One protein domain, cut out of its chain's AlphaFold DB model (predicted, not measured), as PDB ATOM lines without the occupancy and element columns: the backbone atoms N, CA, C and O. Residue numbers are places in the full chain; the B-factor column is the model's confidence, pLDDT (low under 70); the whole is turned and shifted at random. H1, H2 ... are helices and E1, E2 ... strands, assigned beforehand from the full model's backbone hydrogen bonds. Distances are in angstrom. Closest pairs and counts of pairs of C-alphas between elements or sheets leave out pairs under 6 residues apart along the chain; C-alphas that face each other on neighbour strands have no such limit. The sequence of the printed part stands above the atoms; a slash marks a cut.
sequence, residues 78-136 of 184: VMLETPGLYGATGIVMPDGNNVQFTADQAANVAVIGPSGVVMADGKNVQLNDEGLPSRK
ATOM      1  N   VAL A  78     -40.820  79.971 101.204       48.16
ATOM      2  CA  VAL A  78     -39.462  79.955 101.683       48.16
ATOM      3  C   VAL A  78     -39.438  81.294 102.365       48.16
ATOM      4  O   VAL A  78     -39.386  82.346 101.728       48.16
ATOM      5  N   MET A  79     -39.656  81.243 103.667       40.47
ATOM      6  CA  MET A  79     -39.277  82.308 104.539       40.47
ATOM      7  C   MET A  79     -37.774  82.398 104.300       40.47
ATOM      8  O   MET A  79     -36.998  81.636 104.868       40.47
ATOM      9  N   LEU A  80     -37.371  83.226 103.327       46.78
ATOM     10  CA  LEU A  80     -36.005  83.699 103.197       46.78
ATOM     11  C   LEU A  80     -35.796  84.595 104.415       46.78
ATOM     12  O   LEU A  80     -35.782  85.817 104.338       46.78
ATOM     13  N   GLU A  81     -35.691  83.957 105.570       44.44
ATOM     14  CA  GLU A  81     -35.306  84.547 106.837       44.44
ATOM     15  C   GLU A  81     -33.784  84.689 106.859       44.44
ATOM     16  O   GLU A  81     -33.089  84.274 107.782       44.44
ATOM     17  N   THR A  82     -33.204  85.226 105.789       50.12
ATOM     18  CA  THR A  82     -31.795  85.602 105.837       50.12
ATOM     19  C   THR A  82     -31.608  86.925 105.127       50.12
ATOM     20  O   THR A  82     -31.322  86.974 103.928       50.12
ATOM     21  N   PRO A  83     -31.784  88.030 105.865       44.84
ATOM     22  CA  PRO A  83     -31.180  89.286 105.478       44.84
ATOM     23  C   PRO A  83     -29.656  89.060 105.391       44.84
ATOM     24  O   PRO A  83     -29.040  88.587 106.336       44.84
ATOM     25  N   GLY A  84     -29.084  89.304 104.211       52.75
ATOM     26  CA  GLY A  84     -27.647  89.433 103.925       52.75
ATOM     27  C   GLY A  84     -26.672  88.296 104.289       52.75
ATOM     28  O   GLY A  84     -25.880  88.381 105.210       52.75
ATOM     29  N   LEU A  85     -26.577  87.315 103.389       67.50
ATOM     30  CA  LEU A  85     -25.415  87.116 102.498       67.50
ATOM     31  C   LEU A  85     -24.011  86.768 103.056       67.50
ATOM     32  O   LEU A  85     -23.072  86.716 102.256       67.50
ATOM     33  N   TYR A  86     -23.816  86.476 104.343       76.75
ATOM     34  CA  TYR A  86     -22.594  85.772 104.765       76.75
ATOM     35  C   TYR A  86     -22.689  84.298 104.356       76.75
ATOM     36  O   TYR A  86     -23.453  83.525 104.930       76.75
ATOM     37  N   GLY A  87     -21.930  83.908 103.335       81.88
ATOM     38  CA  GLY A  87     -21.871  82.548 102.812       81.88
ATOM     39  C   GLY A  87     -20.567  81.837 103.165       81.88
ATOM     40  O   GLY A  87     -19.615  82.432 103.665       81.88
ATOM     41  N   ALA A  88     -20.500  80.544 102.851       83.12
ATOM     42  CA  ALA A  88     -19.305  79.735 103.100       83.12
ATOM     43  C   ALA A  88     -18.068  80.226 102.323       83.12
ATOM     44  O   ALA A  88     -16.941  79.995 102.743       83.12
ATOM     45  N   THR A  89     -18.269  80.911 101.194       85.31
ATOM     46  CA  THR A  89     -17.190  81.332 100.288       85.31
ATOM     47  C   THR A  89     -17.021  82.845 100.195       85.31
ATOM     48  O   THR A  89     -16.151  83.311  99.465       85.31
ATOM     49  N   GLY A  90     -17.834  83.633 100.897       87.62
ATOM     50  CA  GLY A  90     -17.761  85.084 100.800       87.62
ATOM     51  C   GLY A  90     -18.966  85.804 101.378       87.62
ATOM     52  O   GLY A  90     -19.877  85.196 101.931       87.62
ATOM     53  N   ILE A  91     -18.959  87.122 101.220       88.19
ATOM     54  CA  ILE A  91     -19.991  88.038 101.694       88.19
ATOM     55  C   ILE A  91     -20.466  88.856 100.500       88.19
ATOM     56  O   ILE A  91     -19.651  89.484  99.819       88.19
ATOM     57  N   VAL A  92     -21.771  88.885 100.253       86.50
ATOM     58  CA  VAL A  92     -22.357  89.852  99.312       86.50
ATOM     59  C   VAL A  92     -22.771  91.073 100.119       86.50
ATOM     60  O   VAL A  92     -23.593  90.982 101.032       86.50
ATOM     61  N   MET A  93     -22.160  92.214  99.820       82.75
ATOM     62  CA  MET A  93     -22.466  93.457 100.514       82.75
ATOM     63  C   MET A  93     -23.694  94.142  99.888       82.75
ATOM     64  O   MET A  93     -23.937  93.992  98.687       82.75
ATOM     65  N   PRO A  94     -24.468  94.930 100.660       78.19
ATOM     66  CA  PRO A  94     -25.631  95.661 100.147       78.19
ATOM     67  C   PRO A  94     -25.301  96.686  99.053       78.19
ATOM     68  O   PRO A  94     -26.178  97.066  98.284       78.19
ATOM     69  N   ASP A  95     -24.050  97.143  98.985       80.12
ATOM     70  CA  ASP A  95     -23.548  98.064  97.960       80.12
ATOM     71  C   ASP A  95     -23.167  97.355  96.642       80.12
ATOM     72  O   ASP A  95     -22.739  98.009  95.692       80.12
ATOM     73  N   GLY A  96     -23.327  96.026  96.578       76.50
ATOM     74  CA  GLY A  96     -22.978  95.190  95.430       76.50
ATOM     75  C   GLY A  96     -21.502  94.788  95.359       76.50
ATOM     76  O   GLY A  96     -21.122  94.054  94.445       76.50
ATOM     77  N   ASN A  97     -20.663  95.225  96.306       84.94
ATOM     78  CA  ASN A  97     -19.257  94.840  96.361       84.94
ATOM     79  C   ASN A  97     -19.092  93.518  97.113       84.94
ATOM     80  O   ASN A  97     -19.088  93.458  98.340       84.94
ATOM     81  N   ASN A  98     -18.917  92.428  96.376       88.06
ATOM     82  CA  ASN A  98     -18.793  91.112  96.993       88.06
ATOM     83  C   ASN A  98     -17.355  90.848  97.431       88.06
ATOM     84  O   ASN A  98     -16.415  90.990  96.649       88.06
ATOM     85  N   VAL A  99     -17.192  90.385  98.665       88.50
ATOM     86  CA  VAL A  99     -15.903  89.934  99.190       88.50
ATOM     87  C   VAL A  99     -15.861  88.420  99.114       88.50
ATOM     88  O   VAL A  99     -16.615  87.740  99.803       88.50
ATOM     89  N   GLN A 100     -14.975  87.891  98.277       90.81
ATOM     90  CA  GLN A 100     -14.699  86.458  98.213       90.81
ATOM     91  C   GLN A 100     -13.658  86.083  99.265       90.81
ATOM     92  O   GLN A 100     -12.686  86.811  99.481       90.81
ATOM     93  N   PHE A 101     -13.858  84.941  99.910       91.25
ATOM     94  CA  PHE A 101     -12.894  84.376 100.840       91.25
ATOM     95  C   PHE A 101     -11.760  83.680 100.096       91.25
ATOM     96  O   PHE A 101     -11.932  83.144  99.000       91.25
ATOM     97  N   THR A 102     -10.585  83.659 100.719       91.81
ATOM     98  CA  THR A 102      -9.526  82.739 100.301       91.81
ATOM     99  C   THR A 102      -9.951  81.294 100.584       91.81
ATOM    100  O   THR A 102     -10.847  81.049 101.396       91.81
ATOM    101  N   ALA A 103      -9.295  80.319  99.948       88.94
ATOM    102  CA  ALA A 103      -9.584  78.902 100.185       88.94
ATOM    103  C   ALA A 103      -9.480  78.533 101.679       88.94
ATOM    104  O   ALA A 103     -10.358  77.858 102.210       88.94
ATOM    105  N   ASP A 104      -8.461  79.058 102.366       88.75
ATOM    106  CA  ASP A 104      -8.248  78.825 103.798       88.75
ATOM    107  C   ASP A 104      -9.352  79.449 104.661       88.75
ATOM    108  O   ASP A 104      -9.793  78.861 105.644       88.75
ATOM    109  N   GLN A 105      -9.829  80.639 104.289       85.50
ATOM    110  CA  GLN A 105     -10.920  81.311 104.993       85.50
ATOM    111  C   GLN A 105     -12.243  80.562 104.823       85.50
ATOM    112  O   GLN A 105     -12.953  80.371 105.806       85.50
ATOM    113  N   ALA A 106     -12.547  80.103 103.607       86.94
ATOM    114  CA  ALA A 106     -13.748  79.323 103.329       86.94
ATOM    115  C   ALA A 106     -13.732  77.969 104.060       86.94
ATOM    116  O   ALA A 106     -14.736  77.566 104.640       86.94
ATOM    117  N   ALA A 107     -12.577  77.298 104.099       88.56
ATOM    118  CA  ALA A 107     -12.408  76.038 104.823       88.56
ATOM    119  C   ALA A 107     -12.521  76.196 106.350       88.56
ATOM    120  O   ALA A 107     -12.851  75.238 107.046       88.56
ATOM    121  N   ASN A 108     -12.253  77.393 106.880       89.94
ATOM    122  CA  ASN A 108     -12.357  77.675 108.308       89.94
ATOM    123  C   ASN A 108     -13.798  77.964 108.758       89.94
ATOM    124  O   ASN A 108     -14.045  78.024 109.956       89.94
ATOM    125  N   VAL A 109     -14.763  78.146 107.853       88.12
ATOM    126  CA  VAL A 109     -16.164  78.348 108.243       88.12
ATOM    127  C   VAL A 109     -16.788  77.001 108.610       88.12
ATOM    128  O   VAL A 109     -16.978  76.146 107.751       88.12
ATOM    129  N   ALA A 110     -17.132  76.810 109.887       88.38
ATOM    130  CA  ALA A 110     -17.732  75.565 110.363       88.38
ATOM    131  C   ALA A 110     -19.264  75.595 110.285       88.38
ATOM    132  O   ALA A 110     -19.878  74.678 109.743       88.38
ATOM    133  N   VAL A 111     -19.892  76.642 110.834       86.69
ATOM    134  CA  VAL A 111     -21.358  76.795 110.872       86.69
ATOM    135  C   VAL A 111     -21.733  78.263 110.708       86.69
ATOM    136  O   VAL A 111     -21.161  79.124 111.373       86.69
ATOM    137  N   ILE A 112     -22.728  78.539 109.865       86.50
ATOM    138  CA  ILE A 112     -23.330  79.866 109.688       86.50
ATOM    139  C   ILE A 112     -24.750  79.814 110.250       86.50
ATOM    140  O   ILE A 112     -25.552  78.977 109.841       86.50
ATOM    141  N   GLY A 113     -25.046  80.698 111.196       82.12
ATOM    142  CA  GLY A 113     -26.371  80.895 111.769       82.12
ATOM    143  C   GLY A 113     -26.840  82.345 111.621       82.12
ATOM    144  O   GLY A 113     -26.056  83.213 111.236       82.12
ATOM    145  N   PRO A 114     -28.104  82.634 111.972       79.44
ATOM    146  CA  PRO A 114     -28.722  83.944 111.744       79.44
ATOM    147  C   PRO A 114     -28.013  85.094 112.475       79.44
ATOM    148  O   PRO A 114     -28.007  86.217 111.991       79.44
ATOM    149  N   SER A 115     -27.387  84.821 113.622       81.25
ATOM    150  CA  SER A 115     -26.707  85.842 114.435       81.25
ATOM    151  C   SER A 115     -25.184  85.742 114.400       81.25
ATOM    152  O   SER A 115     -24.502  86.541 115.040       81.25
ATOM    153  N   GLY A 116     -24.608  84.752 113.715       86.44
ATOM    154  CA  GLY A 116     -23.178  84.511 113.846       86.44
ATOM    155  C   GLY A 116     -22.630  83.349 113.037       86.44
ATOM    156  O   GLY A 116     -23.350  82.446 112.623       86.44
ATOM    157  N   VAL A 117     -21.313  83.361 112.875       88.69
ATOM    158  CA  VAL A 117     -20.531  82.332 112.196       88.69
ATOM    159  C   VAL A 117     -19.547  81.741 113.190       88.69
ATOM    160  O   VAL A 117     -18.795  82.472 113.838       88.69
ATOM    161  N   VAL A 118     -19.551  80.420 113.304       90.12
ATOM    162  CA  VAL A 118     -18.570  79.659 114.075       90.12
ATOM    163  C   VAL A 118     -17.465  79.217 113.128       90.12
ATOM    164  O   VAL A 118     -17.738  78.600 112.097       90.12
ATOM    165  N   MET A 119     -16.226  79.533 113.489       89.12
ATOM    166  CA  MET A 119     -15.039  79.120 112.753       89.12
ATOM    167  C   MET A 119     -14.460  77.830 113.344       89.12
ATOM    168  O   MET A 119     -14.573  77.577 114.546       89.12
ATOM    169  N   ALA A 120     -13.812  77.019 112.511       88.50
ATOM    170  CA  ALA A 120     -13.160  75.776 112.911       88.50
ATOM    171  C   ALA A 120     -11.955  76.021 113.840       88.50
ATOM    172  O   ALA A 120     -11.641  75.176 114.675       88.50
ATOM    173  N   ASP A 121     -11.327  77.199 113.757       89.88
ATOM    174  CA  ASP A 121     -10.270  77.656 114.671       89.88
ATOM    175  C   ASP A 121     -10.770  78.068 116.074       89.88
ATOM    176  O   ASP A 121      -9.976  78.487 116.922       89.88
ATOM    177  N   GLY A 122     -12.077  77.961 116.332       85.69
ATOM    178  CA  GLY A 122     -12.703  78.295 117.611       85.69
ATOM    179  C   GLY A 122     -13.058  79.773 117.784       85.69
ATOM    180  O   GLY A 122     -13.583  80.148 118.834       85.69
ATOM    181  N   LYS A 123     -12.812  80.631 116.785       88.94
ATOM    182  CA  LYS A 123     -13.292  82.020 116.791       88.94
ATOM    183  C   LYS A 123     -14.731  82.106 116.291       88.94
ATOM    184  O   LYS A 123     -15.215  81.254 115.552       88.94
ATOM    185  N   ASN A 124     -15.420  83.177 116.670       89.69
ATOM    186  CA  ASN A 124     -16.761  83.473 116.190       89.69
ATOM    187  C   ASN A 124     -16.857  84.885 115.606       89.69
ATOM    188  O   ASN A 124     -16.247  85.837 116.095       89.69
ATOM    189  N   VAL A 125     -17.659  85.017 114.555       88.25
ATOM    190  CA  VAL A 125     -18.059  86.302 113.981       88.25
ATOM    191  C   VAL A 125     -19.511  86.524 114.359       88.25
ATOM    192  O   VAL A 125     -20.343  85.665 114.105       88.25
ATOM    193  N   GLN A 126     -19.821  87.654 114.983       88.44
ATOM    194  CA  GLN A 126     -21.206  88.044 115.251       88.44
ATOM    195  C   GLN A 126     -21.747  88.786 114.034       88.44
ATOM    196  O   GLN A 126     -21.048  89.650 113.498       88.44
ATOM    197  N   LEU A 127     -22.959  88.451 113.607       87.50
ATOM    198  CA  LEU A 127     -23.649  89.110 112.504       87.50
ATOM    199  C   LEU A 127     -24.672  90.119 113.049       87.50
ATOM    200  O   LEU A 127     -25.151  89.976 114.174       87.50
ATOM    201  N   ASN A 128     -24.948  91.179 112.293       83.94
ATOM    202  CA  ASN A 128     -26.054  92.102 112.562       83.94
ATOM    203  C   ASN A 128     -27.374  91.571 111.975       83.94
ATOM    204  O   ASN A 128     -27.403  90.496 111.380       83.94
ATOM    205  N   ASP A 129     -28.454  92.343 112.119       82.00
ATOM    206  CA  ASP A 129     -29.778  91.996 111.583       82.00
ATOM    207  C   ASP A 129     -29.766  91.842 110.054       82.00
ATOM    208  O   ASP A 129     -30.606  91.145 109.499       82.00
ATOM    209  N   GLU A 130     -28.791  92.458 109.379       76.81
ATOM    210  CA  GLU A 130     -28.533  92.323 107.948       76.81
ATOM    211  C   GLU A 130     -27.572  91.175 107.588       76.81
ATOM    212  O   GLU A 130     -27.114  91.130 106.451       76.81
ATOM    213  N   GLY A 131     -27.205  90.291 108.523       78.19
ATOM    214  CA  GLY A 131     -26.343  89.126 108.271       78.19
ATOM    215  C   GLY A 131     -24.876  89.449 107.939       78.19
ATOM    216  O   GLY A 131     -24.106  88.578 107.541       78.19
ATOM    217  N   LEU A 132     -24.438  90.691 108.141       84.88
ATOM    218  CA  LEU A 132     -23.063  91.148 107.935       84.88
ATOM    219  C   LEU A 132     -22.263  91.120 109.241       84.88
ATOM    220  O   LEU A 132     -22.835  91.301 110.316       84.88
ATOM    221  N   PRO A 133     -20.924  90.981 109.187       84.81
ATOM    222  CA  PRO A 133     -20.086  91.064 110.375       84.81
ATOM    223  C   PRO A 133     -20.352  92.355 111.152       84.81
ATOM    224  O   PRO A 133     -20.111  93.460 110.660       84.81
ATOM    225  N   SER A 134     -20.826  92.203 112.387       79.25
ATOM    226  CA  SER A 134     -21.104  93.314 113.284       79.25
ATOM    227  C   SER A 134     -19.791  94.021 113.591       79.25
ATOM    228  O   SER A 134     -18.925  93.539 114.330       79.25
ATOM    229  N   ARG A 135     -19.599  95.183 112.964       68.00
ATOM    230  CA  ARG A 135     -18.449  96.034 113.242       68.00
ATOM    231  C   ARG A 135     -18.560  96.461 114.700       68.00
ATOM    232  O   ARG A 135     -19.464  97.222 115.039       68.00
ATOM    233  N   LYS A 136     -17.610  96.047 115.550       62.69
ATOM    234  CA  LYS A 136     -17.411  96.672 116.867       62.69
ATOM    235  C   LYS A 136     -17.249  98.173 116.641       62.69
ATOM    236  O   LYS A 136     -16.181  98.650 116.251       62.69
TER     237      LYS A 136
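AT A GLANCE: This is residues 78 to 136 of the 184 residues of the protein "Cuticle proprotein proCP2.2" of Callinectes sapidus (UniProt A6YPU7). With little regular structure, the model is a small three-stranded sheet, E3 E4 E5, and a hairpin, E1 and E2, with the short helix H1 between them at one end. Residues 86 to 87 pair antiparallel with residues 90 to 91 of E1. The printed part has 59 residues, 23 in named elements, in the order E1 E2 H1 E3 E4 E5; class mixed, compact, radius of gyration of the C-alphas 11.2 A, spans 29 by 29 by 21 A.

HOW THE PARTS SIT: E3, residues 109 to 113, E4, residues 116 to 119, and E5, residues 124 to 126, form a meander, each strand the antiparallel neighbour of the one before. Within hydrogen-bond range are N 110 and O 118, 2.9 A, and N 117 and O 125, 2.8 A. H1, residues 103 to 107, is not on this sheet; its O i to N i+4 pair is within range. E1, residues 90 to 92, and E2, residues 98 to 100, form an antiparallel hairpin, N 91 and O 99 at 2.8 A; both are apart from E3, E4 and E5.

IN THESE COORDINATES: E3 spans 11.1 A and E4 9.8 A. E1 begins at C-alpha 90 (-17.761, 85.084, 100.800); E5 ends at C-alpha 126 (-21.206, 88.044, 115.251).

THE WHOLE: The C-alphas farthest apart, Val 78 and Asp 121, are 32.0 A apart. The printed part has no cut; the links between named elements are tight. Residues 78 to 85 and 135 to 136 have pLDDT under 70.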